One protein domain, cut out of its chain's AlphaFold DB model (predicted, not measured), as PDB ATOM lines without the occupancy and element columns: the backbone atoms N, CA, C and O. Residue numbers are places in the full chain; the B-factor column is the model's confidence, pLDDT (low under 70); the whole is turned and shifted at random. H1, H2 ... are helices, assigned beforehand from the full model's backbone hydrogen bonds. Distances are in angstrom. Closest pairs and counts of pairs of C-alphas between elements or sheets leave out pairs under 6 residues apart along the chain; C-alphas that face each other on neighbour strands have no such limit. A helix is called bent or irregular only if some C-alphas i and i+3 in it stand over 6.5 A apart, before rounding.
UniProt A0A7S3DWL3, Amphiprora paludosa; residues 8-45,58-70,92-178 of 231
ATOM      1  N   LEU A   8      24.712 -38.178 -45.118       92.19
ATOM      2  CA  LEU A   8      26.064 -38.317 -45.660       92.19
ATOM      3  C   LEU A   8      26.227 -39.594 -46.493       92.19
ATOM      4  O   LEU A   8      26.789 -39.554 -47.586       92.19
ATOM      5  N   LEU A   9      25.733 -40.725 -45.988       91.19
ATOM      6  CA  LEU A   9      25.795 -42.005 -46.687       91.19
ATOM      7  C   LEU A   9      25.028 -41.942 -48.013       91.19
ATOM      8  O   LEU A   9      25.524 -42.402 -49.040       91.19
ATOM      9  N   TRP A  10      23.850 -41.317 -48.002       89.25
ATOM     10  CA  TRP A  10      23.050 -41.106 -49.204       89.25
ATOM     11  C   TRP A  10      23.753 -40.178 -50.207       89.25
ATOM     12  O   TRP A  10      23.828 -40.506 -51.390       89.25
ATOM     13  N   ALA A  11      24.365 -39.082 -49.743       91.06
ATOM     14  CA  ALA A  11      25.164 -38.193 -50.590       91.06
ATOM     15  C   ALA A  11      26.368 -38.912 -51.230       91.06
ATOM     16  O   ALA A  11      26.675 -38.684 -52.395       91.06
ATOM     17  N   CYS A  12      27.017 -39.829 -50.505       91.56
ATOM     18  CA  CYS A  12      28.106 -40.653 -51.040       91.56
ATOM     19  C   CYS A  12      27.623 -41.728 -52.029       91.56
ATOM     20  O   CYS A  12      28.420 -42.232 -52.822       91.56
ATOM     21  N   GLN A  13      26.342 -42.104 -51.968       90.88
ATOM     22  CA  GLN A  13      25.732 -43.087 -52.861       90.88
ATOM     23  C   GLN A  13      25.266 -42.468 -54.187       90.88
ATOM     24  O   GLN A  13      25.311 -43.112 -55.236       90.88
ATOM     25  N   SER A  14      24.835 -41.212 -54.149       86.62
ATOM     26  CA  SER A  14      24.275 -40.505 -55.297       86.62
ATOM     27  C   SER A  14      25.362 -39.817 -56.123       86.62
ATOM     28  O   SER A  14      25.819 -38.724 -55.799       86.62
ATOM     29  N   ARG A  15      25.739 -40.416 -57.259       75.69
ATOM     30  CA  ARG A  15      26.726 -39.837 -58.194       75.69
ATOM     31  C   ARG A  15      26.299 -38.482 -58.777       75.69
ATOM     32  O   ARG A  15      27.148 -37.688 -59.169       75.69
ATOM     33  N   GLU A  16      24.996 -38.224 -58.831       71.00
ATOM     34  CA  GLU A  16      24.411 -36.997 -59.391       71.00
ATOM     35  C   GLU A  16      24.490 -35.793 -58.439       71.00
ATOM     36  O   GLU A  16      24.329 -34.657 -58.870       71.00
ATOM     37  N   LEU A  17      24.794 -36.020 -57.158       62.44
ATOM     38  CA  LEU A  17      24.729 -35.001 -56.107       62.44
ATOM     39  C   LEU A  17      26.025 -34.215 -55.875       62.44
ATOM     40  O   LEU A  17      26.154 -33.484 -54.895       62.44
ATOM     41  N   ILE A  18      26.997 -34.368 -56.770       58.56
ATOM     42  CA  ILE A  18      28.303 -33.714 -56.637       58.56
ATOM     43  C   ILE A  18      28.179 -32.192 -56.823       58.56
ATOM     44  O   ILE A  18      29.019 -31.454 -56.313       58.56
ATOM     45  N   GLU A  19      27.110 -31.706 -57.467       58.34
ATOM     46  CA  GLU A  19      26.874 -30.272 -57.618       58.34
ATOM     47  C   GLU A  19      25.701 -29.762 -56.759       58.34
ATOM     48  O   GLU A  19      24.573 -30.231 -56.927       58.34
ATOM     49  N   PRO A  20      25.925 -28.766 -55.877       53.53
ATOM     50  CA  PRO A  20      24.860 -28.121 -55.122       53.53
ATOM     51  C   PRO A  20      23.882 -27.438 -56.084       53.53
ATOM     52  O   PRO A  20      24.249 -26.588 -56.903       53.53
ATOM     53  N   HIS A  21      22.609 -27.822 -55.996       56.50
ATOM     54  CA  HIS A  21      21.534 -27.152 -56.718       56.50
ATOM     55  C   HIS A  21      21.344 -25.723 -56.194       56.50
ATOM     56  O   HIS A  21      21.556 -25.445 -55.019       56.50
ATOM     57  N   SER A  22      20.872 -24.806 -57.042       59.47
ATOM     58  CA  SER A  22      20.704 -23.376 -56.721       59.47
ATOM     59  C   SER A  22      19.797 -23.071 -55.514       59.47
ATOM     60  O   SER A  22      19.736 -21.925 -55.084       59.47
ATOM     61  N   ASN A  23      19.077 -24.067 -54.988       60.50
ATOM     62  CA  ASN A  23      18.179 -23.939 -53.838       60.50
ATOM     63  C   ASN A  23      18.819 -24.377 -52.503       60.50
ATOM     64  O   ASN A  23      18.126 -24.549 -51.501       60.50
ATOM     65  N   TRP A  24      20.136 -24.598 -52.489       59.09
ATOM     66  CA  TRP A  24      20.831 -25.213 -51.360       59.09
ATOM     67  C   TRP A  24      20.669 -24.452 -50.040       59.09
ATOM     68  O   TRP A  24      20.454 -25.083 -49.022       59.09
ATOM     69  N   ASN A  25      20.635 -23.120 -50.036       61.22
ATOM     70  CA  ASN A  25      20.554 -22.351 -48.784       61.22
ATOM     71  C   ASN A  25      19.249 -22.587 -47.987       61.22
ATOM     72  O   ASN A  25      19.250 -22.505 -46.767       61.22
ATOM     73  N   GLN A  26      18.121 -22.890 -48.643       62.34
ATOM     74  CA  GLN A  26      16.868 -23.223 -47.931       62.34
ATOM     75  C   GLN A  26      16.876 -24.658 -47.404       62.34
ATOM     76  O   GLN A  26      16.280 -24.973 -46.376       62.34
ATOM     77  N   ILE A  27      17.549 -25.531 -48.146       61.88
ATOM     78  CA  ILE A  27      17.820 -26.912 -47.765       61.88
ATOM     79  C   ILE A  27      18.765 -26.922 -46.557       61.88
ATOM     80  O   ILE A  27      18.619 -27.749 -45.657       61.88
ATOM     81  N   GLU A  28      19.688 -25.963 -46.537       63.25
ATOM     82  CA  GLU A  28      20.735 -25.816 -45.552       63.25
ATOM     83  C   GLU A  28      20.141 -25.616 -44.142       63.25
ATOM     84  O   GLU A  28      20.344 -26.425 -43.234       63.25
ATOM     85  N   ASP A  29      19.292 -24.601 -43.981       66.44
ATOM     86  CA  ASP A  29      18.649 -24.299 -42.697       66.44
ATOM     87  C   ASP A  29      17.818 -25.482 -42.160       66.44
ATOM     88  O   ASP A  29      17.863 -25.793 -40.967       66.44
ATOM     89  N   GLY A  30      17.100 -26.189 -43.040       69.62
ATOM     90  CA  GLY A  30      16.264 -27.327 -42.650       69.62
ATOM     91  C   GLY A  30      17.057 -28.585 -42.284       69.62
ATOM     92  O   GLY A  30      16.656 -29.337 -41.396       69.62
ATOM     93  N   MET A  31      18.192 -28.836 -42.941       64.50
ATOM     94  CA  MET A  31      19.044 -29.968 -42.587       64.50
ATOM     95  C   MET A  31      19.801 -29.732 -41.274       64.50
ATOM     96  O   MET A  31      19.979 -30.689 -40.521       64.50
ATOM     97  N   ARG A  32      20.213 -28.493 -40.967       68.25
ATOM     98  CA  ARG A  32      20.952 -28.172 -39.735       68.25
ATOM     99  C   ARG A  32      20.147 -28.495 -38.478       68.25
ATOM    100  O   ARG A  32      20.639 -29.195 -37.599       68.25
ATOM    101  N   GLU A  33      18.882 -28.076 -38.446       69.62
ATOM    102  CA  GLU A  33      17.957 -28.395 -37.349       69.62
ATOM    103  C   GLU A  33      17.772 -29.915 -37.192       69.62
ATOM    104  O   GLU A  33      17.689 -30.444 -36.081       69.62
ATOM    105  N   HIS A  34      17.779 -30.644 -38.309       64.56
ATOM    106  CA  HIS A  34      17.608 -32.089 -38.303       64.56
ATOM    107  C   HIS A  34      18.859 -32.841 -37.838       64.56
ATOM    108  O   HIS A  34      18.744 -33.828 -37.107       64.56
ATOM    109  N   VAL A  35      20.049 -32.405 -38.258       66.19
ATOM    110  CA  VAL A  35      21.330 -32.960 -37.803       66.19
ATOM    111  C   VAL A  35      21.461 -32.778 -36.295       66.19
ATOM    112  O   VAL A  35      21.707 -33.764 -35.603       66.19
ATOM    113  N   ASP A  36      21.181 -31.578 -35.783       69.00
ATOM    114  CA  ASP A  36      21.206 -31.284 -34.347       69.00
ATOM    115  C   ASP A  36      20.223 -32.170 -33.561       69.00
ATOM    116  O   ASP A  36      20.566 -32.690 -32.495       69.00
ATOM    117  N   ALA A  37      19.024 -32.420 -34.100       70.12
ATOM    118  CA  ALA A  37      18.057 -33.334 -33.488       70.12
ATOM    119  C   ALA A  37      18.570 -34.785 -33.455       70.12
ATOM    120  O   ALA A  37      18.474 -35.458 -32.428       70.12
ATOM    121  N   THR A  38      19.165 -35.257 -34.555       63.75
ATOM    122  CA  THR A  38      19.672 -36.637 -34.663       63.75
ATOM    123  C   THR A  38      20.896 -36.854 -33.765       63.75
ATOM    124  O   THR A  38      20.998 -37.874 -33.083       63.75
ATOM    125  N   GLU A  39      21.818 -35.889 -33.709       62.62
ATOM    126  CA  GLU A  39      22.968 -35.942 -32.802       62.62
ATOM    127  C   GLU A  39      22.550 -35.818 -31.333       62.62
ATOM    128  O   GLU A  39      23.083 -36.538 -30.487       62.62
ATOM    129  N   GLY A  40      21.562 -34.973 -31.023       66.44
ATOM    130  CA  GLY A  40      20.987 -34.857 -29.683       66.44
ATOM    131  C   GLY A  40      20.371 -36.168 -29.180       66.44
ATOM    132  O   GLY A  40      20.518 -36.510 -28.003       66.44
ATOM    133  N   GLU A  41      19.737 -36.946 -30.059       64.00
ATOM    134  CA  GLU A  41      19.235 -38.285 -29.725       64.00
ATOM    135  C   GLU A  41      20.367 -39.293 -29.491       64.00
ATOM    136  O   GLU A  41      20.319 -40.041 -28.512       64.00
ATOM    137  N   LEU A  42      21.412 -39.281 -30.326       57.22
ATOM    138  CA  LEU A  42      22.569 -40.171 -30.174       57.22
ATOM    139  C   LEU A  42      23.353 -39.889 -28.884       57.22
ATOM    140  O   LEU A  42      23.807 -40.819 -28.215       57.22
ATOM    141  N   GLN A  43      23.495 -38.620 -28.497       56.97
ATOM    142  CA  GLN A  43      24.277 -38.226 -27.321       56.97
ATOM    143  C   GLN A  43      23.575 -38.574 -25.996       56.97
ATOM    144  O   GLN A  43      24.244 -38.846 -25.001       56.97
ATOM    145  N   ASN A  44      22.240 -38.644 -25.991       55.84
ATOM    146  CA  ASN A  44      21.447 -39.089 -24.840       55.84
ATOM    147  C   ASN A  44      21.383 -40.622 -24.684       55.84
ATOM    148  O   ASN A  44      20.892 -41.112 -23.671       55.84
ATOM    149  N   GLN A  45      21.875 -41.388 -25.663       51.19
ATOM    150  CA  GLN A  45      21.810 -42.857 -25.686       51.19
ATOM    151  C   GLN A  45      23.134 -43.546 -25.305       51.19
ATOM    152  O   GLN A  45      23.240 -44.768 -25.393       51.19
ATOM    153  N   VAL A  58      12.660 -45.168 -39.444       46.00
ATOM    154  CA  VAL A  58      11.536 -44.516 -40.139       46.00
ATOM    155  C   VAL A  58      11.565 -42.999 -39.985       46.00
ATOM    156  O   VAL A  58      11.170 -42.462 -38.961       46.00
ATOM    157  N   GLY A  59      11.967 -42.328 -41.059       41.97
ATOM    158  CA  GLY A  59      11.910 -40.876 -41.217       41.97
ATOM    159  C   GLY A  59      13.206 -40.400 -41.850       41.97
ATOM    160  O   GLY A  59      14.255 -40.718 -41.319       41.97
ATOM    161  N   ASN A  60      13.131 -39.762 -43.023       54.97
ATOM    162  CA  ASN A  60      14.115 -38.814 -43.603       54.97
ATOM    163  C   ASN A  60      14.293 -38.962 -45.114       54.97
ATOM    164  O   ASN A  60      14.657 -37.990 -45.768       54.97
ATOM    165  N   ALA A  61      13.925 -40.105 -45.704       54.50
ATOM    166  CA  ALA A  61      13.893 -40.223 -47.165       54.50
ATOM    167  C   ALA A  61      12.932 -39.197 -47.795       54.50
ATOM    168  O   ALA A  61      13.275 -38.588 -48.793       54.50
ATOM    169  N   ALA A  62      11.770 -38.944 -47.179       54.84
ATOM    170  CA  ALA A  62      10.788 -37.988 -47.698       54.84
ATOM    171  C   ALA A  62      11.251 -36.520 -47.624       54.84
ATOM    172  O   ALA A  62      10.907 -35.739 -48.503       54.84
ATOM    173  N   PHE A  63      12.031 -36.145 -46.604       57.78
ATOM    174  CA  PHE A  63      12.547 -34.780 -46.460       57.78
ATOM    175  C   PHE A  63      13.682 -34.513 -47.450       57.78
ATOM    176  O   PHE A  63      13.677 -33.482 -48.114       57.78
ATOM    177  N   LEU A  64      14.594 -35.478 -47.619       59.03
ATOM    178  CA  LEU A  64      15.605 -35.422 -48.672       59.03
ATOM    179  C   LEU A  64      14.938 -35.410 -50.058       59.03
ATOM    180  O   LEU A  64      15.200 -34.505 -50.836       59.03
ATOM    181  N   GLU A  65      13.994 -36.309 -50.350       61.56
ATOM    182  CA  GLU A  65      13.219 -36.280 -51.605       61.56
ATOM    183  C   GLU A  65      12.535 -34.921 -51.829       61.56
ATOM    184  O   GLU A  65      12.629 -34.369 -52.916       61.56
ATOM    185  N   GLN A  66      11.949 -34.302 -50.799       64.19
ATOM    186  CA  GLN A  66      11.342 -32.967 -50.893       64.19
ATOM    187  C   GLN A  66      12.364 -31.847 -51.152       64.19
ATOM    188  O   GLN A  66      12.075 -30.902 -51.887       64.19
ATOM    189  N   ILE A  67      13.553 -31.957 -50.568       57.19
ATOM    190  CA  ILE A  67      14.705 -31.091 -50.820       57.19
ATOM    191  C   ILE A  67      15.155 -31.202 -52.291       57.19
ATOM    192  O   ILE A  67      15.464 -30.187 -52.917       57.19
ATOM    193  N   PHE A  68      15.127 -32.408 -52.869       56.06
ATOM    194  CA  PHE A  68      15.586 -32.684 -54.237       56.06
ATOM    195  C   PHE A  68      14.497 -32.561 -55.316       56.06
ATOM    196  O   PHE A  68      14.823 -32.308 -56.473       56.06
ATOM    197  N   GLN A  69      13.207 -32.665 -54.974       64.69
ATOM    198  CA  GLN A  69      12.087 -32.450 -55.902       64.69
ATOM    199  C   GLN A  69      11.777 -30.970 -56.166       64.69
ATOM    200  O   GLN A  69      10.889 -30.675 -56.969       64.69
ATOM    201  N   GLN A  70      12.478 -30.029 -55.529       48.66
ATOM    202  CA  GLN A  70      12.312 -28.609 -55.833       48.66
ATOM    203  C   GLN A  70      12.842 -28.328 -57.253       48.66
ATOM    204  O   GLN A  70      14.046 -28.454 -57.490       48.66
ATOM    205  N   GLU A  92      30.994 -26.038 -53.167       71.56
ATOM    206  CA  GLU A  92      31.202 -26.950 -52.050       71.56
ATOM    207  C   GLU A  92      30.341 -28.182 -52.310       71.56
ATOM    208  O   GLU A  92      29.156 -28.090 -52.645       71.56
ATOM    209  N   SER A  93      30.970 -29.354 -52.264       85.25
ATOM    210  CA  SER A  93      30.245 -30.600 -52.497       85.25
ATOM    211  C   SER A  93      29.238 -30.801 -51.365       85.25
ATOM    212  O   SER A  93      29.548 -30.499 -50.216       85.25
ATOM    213  N   VAL A  94      28.083 -31.406 -51.633       88.81
ATOM    214  CA  VAL A  94      27.104 -31.730 -50.577       88.81
ATOM    215  C   VAL A  94      27.731 -32.546 -49.437       88.81
ATOM    216  O   VAL A  94      27.403 -32.353 -48.270       88.81
ATOM    217  N   VAL A  95      28.696 -33.414 -49.762       91.62
ATOM    218  CA  VAL A  95      29.480 -34.181 -48.780       91.62
ATOM    219  C   VAL A  95      30.267 -33.271 -47.831       91.62
ATOM    220  O   VAL A  95      30.335 -33.554 -46.642       91.62
ATOM    221  N   GLU A  96      30.859 -32.191 -48.337       91.19
ATOM    222  CA  GLU A  96      31.625 -31.228 -47.535       91.19
ATOM    223  C   GLU A  96      30.739 -30.511 -46.526       91.19
ATOM    224  O   GLU A  96      31.053 -30.532 -45.341       91.19
ATOM    225  N   LEU A  97      29.600 -29.984 -46.980       90.56
ATOM    226  CA  LEU A  97      28.648 -29.305 -46.105       90.56
ATOM    227  C   LEU A  97      28.140 -30.239 -44.994       90.56
ATOM    228  O   LEU A  97      28.118 -29.887 -43.817       90.56
ATOM    229  N   LEU A  98      27.773 -31.474 -45.353       92.50
ATOM    230  CA  LEU A  98      27.299 -32.461 -44.381       92.50
ATOM    231  C   LEU A  98      28.379 -32.834 -43.354       92.50
ATOM    232  O   LEU A  98      28.058 -33.067 -42.186       92.50
ATOM    233  N   LEU A  99      29.647 -32.882 -43.768       93.75
ATOM    234  CA  LEU A  99      30.777 -33.133 -42.872       93.75
ATOM    235  C   LEU A  99      31.107 -31.937 -41.976       93.75
ATOM    236  O   LEU A  99      31.544 -32.155 -40.848       93.75
ATOM    237  N   GLU A 100      30.903 -30.708 -42.451       90.88
ATOM    238  CA  GLU A 100      31.063 -29.502 -41.636       90.88
ATOM    239  C   GLU A 100      30.076 -29.495 -40.465       90.88
ATOM    240  O   GLU A 100      30.428 -29.113 -39.350       90.88
ATOM    241  N   TRP A 101      28.858 -29.981 -40.692       90.50
ATOM    242  CA  TRP A 101      27.839 -30.040 -39.649       90.50
ATOM    243  C   TRP A 101      27.957 -31.237 -38.729       90.50
ATOM    244  O   TRP A 101      27.849 -31.091 -37.517       90.50
ATOM    245  N   SER A 102      28.153 -32.423 -39.299       91.81
ATOM    246  CA  SER A 102      28.245 -33.662 -38.536       91.81
ATOM    247  C   SER A 102      29.428 -34.490 -39.021       91.81
ATOM    248  O   SER A 102      29.261 -35.440 -39.794       91.81
ATOM    249  N   PRO A 103      30.648 -34.216 -38.530       93.56
ATOM    250  CA  PRO A 103      31.808 -35.041 -38.855       93.56
ATOM    251  C   PRO A 103      31.648 -36.474 -38.324       93.56
ATOM    252  O   PRO A 103      32.171 -37.423 -38.908       93.56
ATOM    253  N   LYS A 104      30.869 -36.661 -37.246       91.38
ATOM    254  CA  LYS A 104      30.570 -37.982 -36.672       91.38
ATOM    255  C   LYS A 104      29.788 -38.875 -37.631       91.38
ATOM    256  O   LYS A 104      29.940 -40.093 -37.571       91.38
ATOM    257  N   SER A 105      29.000 -38.297 -38.537       93.25
ATOM    258  CA  SER A 105      28.248 -39.068 -39.529       93.25
ATOM    259  C   SER A 105      29.149 -39.900 -40.453       93.25
ATOM    260  O   SER A 105      28.720 -40.951 -40.927       93.25
ATOM    261  N   ALA A 106      30.424 -39.516 -40.625       95.44
ATOM    262  CA  ALA A 106      31.428 -40.286 -41.367       95.44
ATOM    263  C   ALA A 106      31.777 -41.640 -40.719       95.44
ATOM    264  O   ALA A 106      32.323 -42.520 -41.386       95.44
ATOM    265  N   LEU A 107      31.479 -41.811 -39.426       94.25
ATOM    266  CA  LEU A 107      31.711 -43.045 -38.671       94.25
ATOM    267  C   LEU A 107      30.495 -43.974 -38.645       94.25
ATOM    268  O   LEU A 107      30.619 -45.084 -38.137       94.25
ATOM    269  N   ILE A 108      29.337 -43.538 -39.146       93.94
ATOM    270  CA  ILE A 108      28.098 -44.315 -39.075       93.94
ATOM    271  C   ILE A 108      28.022 -45.226 -40.308       93.94
ATOM    272  O   ILE A 108      27.851 -44.716 -41.420       93.94
ATOM    273  N   PRO A 109      28.172 -46.554 -40.151       94.38
ATOM    274  CA  PRO A 109      28.073 -47.477 -41.269       94.38
ATOM    275  C   PRO A 109      26.619 -47.688 -41.704       94.38
ATOM    276  O   PRO A 109      25.676 -47.443 -40.952       94.38
ATOM    277  N   ASP A 110      26.443 -48.193 -42.922       93.94
ATOM    278  CA  ASP A 110      25.160 -48.696 -43.401       93.94
ATOM    279  C   ASP A 110      24.778 -50.038 -42.744       93.94
ATOM    280  O   ASP A 110      25.527 -50.630 -41.965       93.94
ATOM    281  N   HIS A 111      23.610 -50.571 -43.108       92.19
ATOM    282  CA  HIS A 111      23.129 -51.877 -42.638       92.19
ATOM    283  C   HIS A 111      24.001 -53.076 -43.073       92.19
ATOM    284  O   HIS A 111      23.783 -54.194 -42.606       92.19
ATOM    285  N   GLN A 112      24.958 -52.870 -43.981       93.06
ATOM    286  CA  GLN A 112      25.954 -53.853 -44.413       93.06
ATOM    287  C   GLN A 112      27.312 -53.632 -43.728       93.06
ATOM    288  O   GLN A 112      28.260 -54.358 -44.018       93.06
ATOM    289  N   GLY A 113      27.424 -52.649 -42.831       94.50
ATOM    290  CA  GLY A 113      28.671 -52.278 -42.169       94.50
ATOM    291  C   GLY A 113      29.583 -51.372 -43.008       94.50
ATOM    292  O   GLY A 113      30.717 -51.120 -42.602       94.50
ATOM    293  N   ARG A 114      29.147 -50.895 -44.180       95.62
ATOM    294  CA  ARG A 114      29.966 -50.055 -45.066       95.62
ATOM    295  C   ARG A 114      29.922 -48.604 -44.629       95.62
ATOM    296  O   ARG A 114      28.850 -48.025 -44.462       95.62
ATOM    297  N   LEU A 115      31.096 -48.000 -44.501       96.06
ATOM    298  CA  LEU A 115      31.229 -46.591 -44.146       96.06
ATOM    299  C   LEU A 115      30.944 -45.682 -45.357       96.06
ATOM    300  O   LEU A 115      31.112 -46.112 -46.504       96.06
ATOM    301  N   PRO A 116      30.603 -44.399 -45.131       96.81
ATOM    302  CA  PRO A 116      30.452 -43.405 -46.197       96.81
ATOM    303  C   PRO A 116      31.651 -43.329 -47.152       96.81
ATOM    304  O   PRO A 116      31.463 -43.233 -48.363       96.81
ATOM    305  N   LEU A 117      32.881 -43.477 -46.638       97.06
ATOM    306  CA  LEU A 117      34.096 -43.533 -47.460       97.06
ATOM    307  C   LEU A 117      34.053 -44.673 -48.491       97.06
ATOM    308  O   LEU A 117      34.376 -44.464 -49.657       97.06
ATOM    309  N   THR A 118      33.625 -45.866 -48.082       96.38
ATOM    310  CA  THR A 118      33.524 -47.035 -48.963       96.38
ATOM    311  C   THR A 118      32.508 -46.792 -50.078       96.38
ATOM    312  O   THR A 118      32.796 -47.061 -51.243       96.38
ATOM    313  N   HIS A 119      31.349 -46.212 -49.750       95.88
ATOM    314  CA  HIS A 119      30.348 -45.822 -50.750       95.88
ATOM    315  C   HIS A 119      30.888 -44.778 -51.727       95.88
ATOM    316  O   HIS A 119      30.717 -44.938 -52.934       95.88
ATOM    317  N   ALA A 120      31.600 -43.760 -51.240       95.44
ATOM    318  CA  ALA A 120      32.199 -42.743 -52.100       95.44
ATOM    319  C   ALA A 120      33.170 -43.356 -53.131       95.44
ATOM    320  O   ALA A 120      33.164 -42.978 -54.304       95.44
ATOM    321  N   LEU A 121      33.967 -44.348 -52.722       96.00
ATOM    322  CA  LEU A 121      34.904 -45.050 -53.606       96.00
ATOM    323  C   LEU A 121      34.195 -45.924 -54.642       96.00
ATOM    324  O   LEU A 121      34.554 -45.888 -55.820       96.00
ATOM    325  N   VAL A 122      33.172 -46.673 -54.226       95.31
ATOM    326  CA  VAL A 122      32.383 -47.535 -55.121       95.31
ATOM    327  C   VAL A 122      31.653 -46.713 -56.184       95.31
ATOM    328  O   VAL A 122      31.596 -47.125 -57.341       95.31
ATOM    329  N   ASN A 123      31.145 -45.533 -55.821       93.81
ATOM    330  CA  ASN A 123      30.447 -44.641 -56.750       93.81
ATOM    331  C   ASN A 123      31.386 -43.760 -57.589       93.81
ATOM    332  O   ASN A 123      30.924 -43.016 -58.457       93.81
ATOM    333  N   GLY A 124      32.700 -43.865 -57.374       92.81
ATOM    334  CA  GLY A 124      33.711 -43.176 -58.170       92.81
ATOM    335  C   GLY A 124      33.774 -41.670 -57.933       92.81
ATOM    336  O   GLY A 124      34.056 -40.921 -58.872       92.81
ATOM    337  N   LEU A 125      33.520 -41.222 -56.700       92.88
ATOM    338  CA  LEU A 125      33.784 -39.838 -56.306       92.88
ATOM    339  C   LEU A 125      35.290 -39.547 -56.437       92.88
ATOM    340  O   LEU A 125      36.127 -40.447 -56.340       92.88
ATOM    341  N   THR A 126      35.639 -38.290 -56.703       92.12
ATOM    342  CA  THR A 126      37.035 -37.880 -56.898       92.12
ATOM    343  C   THR A 126      37.708 -37.552 -55.566       92.12
ATOM    344  O   THR A 126      37.049 -37.223 -54.570       92.12
ATOM    345  N   TRP A 127      39.044 -37.617 -55.557       93.94
ATOM    346  CA  TRP A 127      39.854 -37.251 -54.396       93.94
ATOM    347  C   TRP A 127      39.531 -35.844 -53.878       93.94
ATOM    348  O   TRP A 127      39.200 -35.676 -52.703       93.94
ATOM    349  N   GLU A 128      39.582 -34.856 -54.776       90.44
ATOM    350  CA  GLU A 128      39.418 -33.433 -54.456       90.44
ATOM    351  C   GLU A 128      37.987 -33.064 -54.054       90.44
ATOM    352  O   GLU A 128      37.797 -32.218 -53.180       90.44
ATOM    353  N   ALA A 129      36.976 -33.703 -54.653       88.31
ATOM    354  CA  ALA A 129      35.591 -33.348 -54.371       88.31
ATOM    355  C   ALA A 129      35.188 -33.748 -52.947       88.31
ATOM    356  O   ALA A 129      34.639 -32.928 -52.206       88.31
ATOM    357  N   SER A 130      35.456 -34.999 -52.555       92.31
ATOM    358  CA  SER A 130      34.812 -35.575 -51.365       92.31
ATOM    359  C   SER A 130      35.674 -36.556 -50.573       92.31
ATOM    360  O   SER A 130      35.590 -36.576 -49.345       92.31
ATOM    361  N   ILE A 131      36.524 -37.360 -51.223       95.62
ATOM    362  CA  ILE A 131      37.256 -38.436 -50.529       95.62
ATOM    363  C   ILE A 131      38.259 -37.870 -49.519       95.62
ATOM    364  O   ILE A 131      38.316 -38.355 -48.390       95.62
ATOM    365  N   ALA A 132      39.005 -36.821 -49.880       95.88
ATOM    366  CA  ALA A 132      39.961 -36.191 -48.968       95.88
ATOM    367  C   ALA A 132      39.287 -35.698 -47.672       95.88
ATOM    368  O   ALA A 132      39.835 -35.853 -46.582       95.88
ATOM    369  N   LYS A 133      38.065 -35.164 -47.787       95.44
ATOM    370  CA  LYS A 133      37.277 -34.634 -46.664       95.44
ATOM    371  C   LYS A 133      36.737 -35.754 -45.778       95.44
ATOM    372  O   LYS A 133      36.844 -35.675 -44.558       95.44
ATOM    373  N   LEU A 134      36.245 -36.836 -46.385       96.56
ATOM    374  CA  LEU A 134      35.809 -38.034 -45.659       96.56
ATOM    375  C   LEU A 134      36.955 -38.662 -44.854       96.56
ATOM    376  O   LEU A 134      36.754 -39.051 -43.705       96.56
ATOM    377  N   ILE A 135      38.162 -38.719 -45.423       96.94
ATOM    378  CA  ILE A 135      39.357 -39.220 -44.727       96.94
ATOM    379  C   ILE A 135      39.763 -38.282 -43.591       96.94
ATOM    380  O   ILE A 135      40.105 -38.759 -42.512       96.94
ATOM    381  N   ALA A 136      39.708 -36.965 -43.803       96.19
ATOM    382  CA  ALA A 136      40.005 -35.993 -42.755       96.19
ATOM    383  C   ALA A 136      39.042 -36.124 -41.561       96.19
ATOM    384  O   ALA A 136      39.478 -36.040 -40.415       96.19
ATOM    385  N   ALA A 137      37.757 -36.386 -41.824       96.25
ATOM    386  CA  ALA A 137      36.751 -36.609 -40.787       96.25
ATOM    387  C   ALA A 137      36.904 -37.969 -40.079       96.25
ATOM    388  O   ALA A 137      36.721 -38.055 -38.865       96.25
ATOM    389  N   CYS A 138      37.258 -39.033 -40.811       95.38
ATOM    390  CA  CYS A 138      37.431 -40.375 -40.255       95.38
ATOM    391  C   CYS A 138      38.681 -41.087 -40.815       95.38
ATOM    392  O   CYS A 138      38.569 -41.947 -41.695       95.38
ATOM    393  N   PRO A 139      39.882 -40.814 -40.267       95.88
ATOM    394  CA  PRO A 139      41.124 -41.432 -40.745       95.88
ATOM    395  C   PRO A 139      41.148 -42.953 -40.559       95.88
ATOM    396  O   PRO A 139      41.648 -43.686 -41.410       95.88
ATOM    397  N   ARG A 140      40.539 -43.439 -39.467       93.00
ATOM    398  CA  ARG A 140      40.468 -44.870 -39.129       93.00
ATOM    399  C   ARG A 140      39.726 -45.696 -40.177       93.00
ATOM    400  O   ARG A 140      39.979 -46.891 -40.285       93.00
ATOM    401  N   ALA A 141      38.855 -45.073 -40.973       94.94
ATOM    402  CA  ALA A 141      38.165 -45.759 -42.058       94.94
ATOM    403  C   ALA A 141      39.145 -46.375 -43.071       94.94
ATOM    404  O   ALA A 141      38.805 -47.380 -43.685       94.94
ATOM    405  N   LEU A 142      40.361 -45.828 -43.229       95.38
ATOM    406  CA  LEU A 142      41.391 -46.357 -44.134       95.38
ATOM    407  C   LEU A 142      41.933 -47.730 -43.720       95.38
ATOM    408  O   LEU A 142      42.315 -48.516 -44.586       95.38
ATOM    409  N   GLU A 143      41.955 -48.018 -42.420       94.50
ATOM    410  CA  GLU A 143      42.403 -49.304 -41.874       94.50
ATOM    411  C   GLU A 143      41.318 -50.382 -41.993       94.50
ATOM    412  O   GLU A 143      41.613 -51.580 -41.988       94.50
ATOM    413  N   CYS A 144      40.057 -49.963 -42.109       94.12
ATOM    414  CA  CYS A 144      38.932 -50.868 -42.251       94.12
ATOM    415  C   CYS A 144      38.912 -51.499 -43.648       94.12
ATOM    416  O   CYS A 144      39.096 -50.838 -44.674       94.12
ATOM    417  N   ARG A 145      38.637 -52.804 -43.680       96.00
ATOM    418  CA  ARG A 145      38.270 -53.505 -44.909       96.00
ATOM    419  C   ARG A 145      36.780 -53.328 -45.147       96.00
ATOM    420  O   ARG A 145      36.003 -53.327 -44.194       96.00
ATOM    421  N   ASP A 146      36.395 -53.219 -46.408       96.56
ATOM    422  CA  ASP A 146      34.992 -53.258 -46.788       96.56
ATOM    423  C   ASP A 146      34.396 -54.618 -46.373       96.56
ATOM    424  O   ASP A 146      34.904 -55.652 -46.812       96.56
ATOM    425  N   PRO A 147      33.348 -54.660 -45.533       95.44
ATOM    426  CA  PRO A 147      32.777 -55.918 -45.046       95.44
ATOM    427  C   PRO A 147      32.155 -56.775 -46.154       95.44
ATOM    428  O   PRO A 147      32.033 -57.986 -45.980       95.44
ATOM    429  N   VAL A 148      31.773 -56.175 -47.287       95.38
ATOM    430  CA  VAL A 148      31.152 -56.899 -48.405       95.38
ATOM    431  C   VAL A 148      32.207 -57.580 -49.281       95.38
ATOM    432  O   VAL A 148      32.081 -58.764 -49.584       95.38
ATOM    433  N   THR A 149      33.251 -56.858 -49.692       96.69
ATOM    434  CA  THR A 149      34.293 -57.383 -50.597       96.69
ATOM    435  C   THR A 149      35.513 -57.955 -49.876       96.69
ATOM    436  O   THR A 149      36.289 -58.698 -50.475       96.69
ATOM    437  N   GLY A 150      35.719 -57.607 -48.606       95.81
ATOM    438  CA  GLY A 150      36.924 -57.939 -47.844       95.81
ATOM    439  C   GLY A 150      38.178 -57.171 -48.281       95.81
ATOM    440  O   GLY A 150      39.274 -57.503 -47.825       95.81
ATOM    441  N   LEU A 151      38.043 -56.169 -49.155       95.94
ATOM    442  CA  LEU A 151      39.152 -55.384 -49.703       95.94
ATOM    443  C   LEU A 151      39.442 -54.143 -48.855       95.94
ATOM    444  O   LEU A 151      38.541 -53.554 -48.258       95.94
ATOM    445  N   TYR A 152      40.698 -53.697 -48.841       95.81
ATOM    446  CA  TYR A 152      41.031 -52.367 -48.325       95.81
ATOM    447  C   TYR A 152      40.523 -51.273 -49.262       95.81
ATOM    448  O   TYR A 152      40.434 -51.470 -50.474       95.81
ATOM    449  N   ASN A 153      40.289 -50.076 -48.721       96.00
ATOM    450  CA  ASN A 153      39.779 -48.942 -49.493       96.00
ATOM    451  C   ASN A 153      40.624 -48.607 -50.736       96.00
ATOM    452  O   ASN A 153      40.055 -48.333 -51.785       96.00
ATOM    453  N   PHE A 154      41.960 -48.690 -50.685       95.88
ATOM    454  CA  PHE A 154      42.795 -48.438 -51.874       95.88
ATOM    455  C   PHE A 154      42.649 -49.519 -52.960       95.88
ATOM    456  O   PHE A 154      42.709 -49.212 -54.150       95.88
ATOM    457  N   GLN A 155      42.427 -50.777 -52.567       95.75
ATOM    458  CA  GLN A 155      42.182 -51.885 -53.496       95.75
ATOM    459  C   GLN A 155      40.791 -51.758 -54.115       95.75
ATOM    460  O   GLN A 155      40.631 -51.904 -55.324       95.75
ATOM    461  N   LEU A 156      39.797 -51.431 -53.283       96.31
ATOM    462  CA  LEU A 156      38.432 -51.171 -53.713       96.31
ATOM    463  C   LEU A 156      38.378 -49.989 -54.687       96.31
ATOM    464  O   LEU A 156      37.750 -50.087 -55.736       96.31
ATOM    465  N   ALA A 157      39.105 -48.908 -54.388       95.75
ATOM    466  CA  ALA A 157      39.266 -47.768 -55.282       95.75
ATOM    467  C   ALA A 157      39.841 -48.204 -56.632       95.75
ATOM    468  O   ALA A 157      39.241 -47.916 -57.658       95.75
ATOM    469  N   ALA A 158      40.937 -48.971 -56.643       95.69
ATOM    470  CA  ALA A 158      41.546 -49.456 -57.882       95.69
ATOM    471  C   ALA A 158      40.595 -50.334 -58.721       95.69
ATOM    472  O   ALA A 158      40.687 -50.337 -59.947       95.69
ATOM    473  N   MET A 159      39.680 -51.055 -58.068       96.06
ATOM    474  CA  MET A 159      38.683 -51.901 -58.724       96.06
ATOM    475  C   MET A 159      37.490 -51.104 -59.282       96.06
ATOM    476  O   MET A 159      37.022 -51.408 -60.376       96.06
ATOM    477  N   CYS A 160      36.984 -50.111 -58.545       92.44
ATOM    478  CA  CYS A 160      35.749 -49.390 -58.885       92.44
ATOM    479  C   CYS A 160      35.982 -48.056 -59.613       92.44
ATOM    480  O   CYS A 160      35.186 -47.676 -60.471       92.44
ATOM    481  N   SER A 161      37.058 -47.340 -59.286       81.94
ATOM    482  CA  SER A 161      37.387 -46.017 -59.819       81.94
ATOM    483  C   SER A 161      38.866 -45.959 -60.207       81.94
ATOM    484  O   SER A 161      39.724 -45.708 -59.360       81.94
ATOM    485  N   PRO A 162      39.211 -46.133 -61.495       76.81
ATOM    486  CA  PRO A 162      40.602 -46.176 -61.949       76.81
ATOM    487  C   PRO A 162      41.290 -44.796 -61.945       76.81
ATOM    488  O   PRO A 162      42.281 -44.590 -62.643       76.81
ATOM    489  N   GLN A 163      40.773 -43.828 -61.182       92.81
ATOM    490  CA  GLN A 163      41.433 -42.549 -60.964       92.81
ATOM    491  C   GLN A 163      42.696 -42.785 -60.138       92.81
ATOM    492  O   GLN A 163      42.652 -42.960 -58.919       92.81
ATOM    493  N   LEU A 164      43.829 -42.792 -60.839       94.25
ATOM    494  CA  LEU A 164      45.148 -43.025 -60.260       94.25
ATOM    495  C   LEU A 164      45.444 -42.075 -59.098       94.25
ATOM    496  O   LEU A 164      46.015 -42.524 -58.110       94.25
ATOM    497  N   ASP A 165      44.996 -40.819 -59.169       94.94
ATOM    498  CA  ASP A 165      45.205 -39.833 -58.104       94.94
ATOM    499  C   ASP A 165      44.549 -40.261 -56.790       94.94
ATOM    500  O   ASP A 165      45.174 -40.188 -55.730       94.94
ATOM    501  N   THR A 166      43.323 -40.784 -56.854       95.44
ATOM    502  CA  THR A 166      42.598 -41.297 -55.687       95.44
ATOM    503  C   THR A 166      43.310 -42.511 -55.101       95.44
ATOM    504  O   THR A 166      43.586 -42.548 -53.904       95.44
ATOM    505  N   VAL A 167      43.651 -43.495 -55.939       96.25
ATOM    506  CA  VAL A 167      44.328 -44.724 -55.492       96.25
ATOM    507  C   VAL A 167      45.689 -44.400 -54.876       96.25
ATOM    508  O   VAL A 167      45.995 -44.850 -53.774       96.25
ATOM    509  N   TYR A 168      46.493 -43.583 -55.558       95.94
ATOM    510  CA  TYR A 168      47.813 -43.170 -55.094       95.94
ATOM    511  C   TYR A 168      47.730 -42.398 -53.777       95.94
ATOM    512  O   TYR A 168      48.506 -42.666 -52.858       95.94
ATOM    513  N   SER A 169      46.770 -41.481 -53.653       96.62
ATOM    514  CA  SER A 169      46.594 -40.692 -52.435       96.62
ATOM    515  C   SER A 169      46.168 -41.559 -51.251       96.62
ATOM    516  O   SER A 169      46.745 -41.420 -50.177       96.62
ATOM    517  N   LEU A 170      45.264 -42.528 -51.450       96.00
ATOM    518  CA  LEU A 170      44.881 -43.497 -50.414       96.00
ATOM    519  C   LEU A 170      46.078 -44.315 -49.916       96.00
ATOM    520  O   LEU A 170      46.286 -44.437 -48.709       96.00
ATOM    521  N   VAL A 171      46.885 -44.850 -50.838       95.62
ATOM    522  CA  VAL A 171      48.093 -45.618 -50.494       95.62
ATOM    523  C   VAL A 171      49.099 -44.744 -49.742       95.62
ATOM    524  O   VAL A 171      49.711 -45.188 -48.772       95.62
ATOM    525  N   ARG A 172      49.256 -43.485 -50.158       96.00
ATOM    526  CA  ARG A 172      50.166 -42.529 -49.524       96.00
ATOM    527  C   ARG A 172      49.706 -42.106 -48.127       96.00
ATOM    528  O   ARG A 172      50.559 -41.823 -47.289       96.00
ATOM    529  N   SER A 173      48.400 -42.065 -47.872       95.94
ATOM    530  CA  SER A 173      47.842 -41.755 -46.551       95.94
ATOM    531  C   SER A 173      48.073 -42.863 -45.525       95.94
ATOM    532  O   SER A 173      48.121 -42.561 -44.336       95.94
ATOM    533  N   LEU A 174      48.234 -44.121 -45.953       94.31
ATOM    534  CA  LEU A 174      48.440 -45.253 -45.045       94.31
ATOM    535  C   LEU A 174      49.470 -46.265 -45.600       94.31
ATOM    536  O   LEU A 174      49.119 -47.398 -45.941       94.31
ATOM    537  N   PRO A 175      50.763 -45.884 -45.679       94.00
ATOM    538  CA  PRO A 175      51.816 -46.721 -46.269       94.00
ATOM    539  C   PRO A 175      52.103 -47.994 -45.459       94.00
ATOM    540  O   PRO A 175      52.648 -48.968 -45.983       94.00
ATOM    541  N   GLU A 176      51.716 -48.013 -44.183       91.56
ATOM    542  CA  GLU A 176      51.888 -49.159 -43.288       91.56
ATOM    543  C   GLU A 176      51.157 -50.409 -43.799       91.56
ATOM    544  O   GLU A 176      51.669 -51.522 -43.650       91.56
ATOM    545  N   LEU A 177      50.032 -50.236 -44.507       88.88
ATOM    546  CA  LEU A 177      49.286 -51.344 -45.110       88.88
ATOM    547  C   LEU A 177      50.077 -52.103 -46.178       88.88
ATOM    548  O   LEU A 177      49.763 -53.259 -46.442       88.88
ATOM    549  N   LEU A 178      51.089 -51.488 -46.796       88.25
ATOM    550  CA  LEU A 178      51.953 -52.173 -47.761       88.25
ATOM    551  C   LEU A 178      53.089 -52.937 -47.081       88.25
ATOM    552  O   LEU A 178      53.582 -53.928 -47.615       88.25
TER     553      LEU A 178
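What this domain is: This is residues 8 to 45, 58 to 70 and 92 to 178 of the 231 residues of a protein of Amphiprora paludosa (UniProt A0A7S3DWL3). Two rows of three helices, H1, H7, H10 and H5, H8, H11, lie one on the other in a two-layer block, the rows running opposite ways; short H6 and H9 are at one end of these helices and H2 at the opposite end. Long H3 and H4 stand loosely past H1 and H5 at one end of the rows, and residues 40 to 45, of which 40 to 43 belong to H3, stick out. The 138 printed residues include eleven named helices, H1 to H11 in chain order, and no named strand: the class is all helix. The whole is compact, with a radius of gyration of the C-alphas of 15.3 A and spans of 44 by 36 by 22 A.

How they stand to each other: H1, residues 8 to 13, touches H7, residues 116 to 122, the same way at a shallow tilt of 8 degrees; their closest C-alphas, of Cys 12 and Ala 120, are 4.7 A apart. H1 also touches H5, residues 94 to 101, opposite ways at 14 degrees, closest at the C-alphas of Leu 8 and Leu 98, 6.1 A. H2, residues 15 to 18, only just touches H5, with 3 pairs of C-alphas within 8 A, closest at Ile 18 and Val 94, 6.5 A. H3, residues 24 to 43, has a kink of 28 degrees near residue 31; it is close to but not clearly touching H5, closest at the C-alphas of Arg 32 and Trp 101, 7.1 A. H4, residues 61 to 68, is close to but not clearly touching H3, with the C-alphas of Ile 27 and Ile 67 6.0 A apart. H6, residues 103 to 107, touches H8, residues 127 to 137, closest at the C-alphas of Pro 103 and Ala 137, 5.5 A. H7 and H8 form a helical hairpin, closest at the C-alphas of Leu 117 and Leu 134, 6.0 A. H5 touches H8 the same way at 24 degrees, closest at the C-alphas of Val 95 and Ser 130, 6.1 A. H9, residues 139 to 142, is close to but not clearly touching H7, with the C-alphas of Leu 117 and Ala 141 7.1 A apart. H10, residues 153 to 160, touches H7 at 36 degrees, only just steep, closest at the C-alphas of Val 122 and Cys 160, 5.4 A. H10 and H11, residues 164 to 173, form the other hairpin, closest at the C-alphas of Phe 154 and Val 167, 5.4 A. Every O i to N i+4 pair is within hydrogen-bond range in H1, H4, H5, H7, H10 and H11, against 13 of 16 in H3, 5 of 7 in H8 and 0 of 1 in H6, where 2 of 2 O i to N i+3 pairs are; H2 and H9 are too short for an i+4 pair.

Where its parts are: H1 begins at C-alpha 8, (26.064, -38.317, -45.660). H3 measures 27.6 A from first to last C-alpha, H8 and H11 14.0 A each. H8 is irregular, with C-alphas 129 and 132 7.5 A apart, and H2 only just, with C-alphas 15 and 18 6.51 A apart. H11 ends at C-alpha 173, (47.842, -41.755, -46.551).

The domain as a whole: The C-alphas farthest apart, of Gln 70 and Leu 178, are 46.8 A apart. Residues 46 to 57 and 71 to 91 are not printed; the C-alphas across these cuts are 17.8 A and 19.3 A apart. Of the links that are printed whole, none is long. The mean pLDDT of the printed part is 82.9, with residues 17 to 36, 38 to 45 and 58 to 70 under 70.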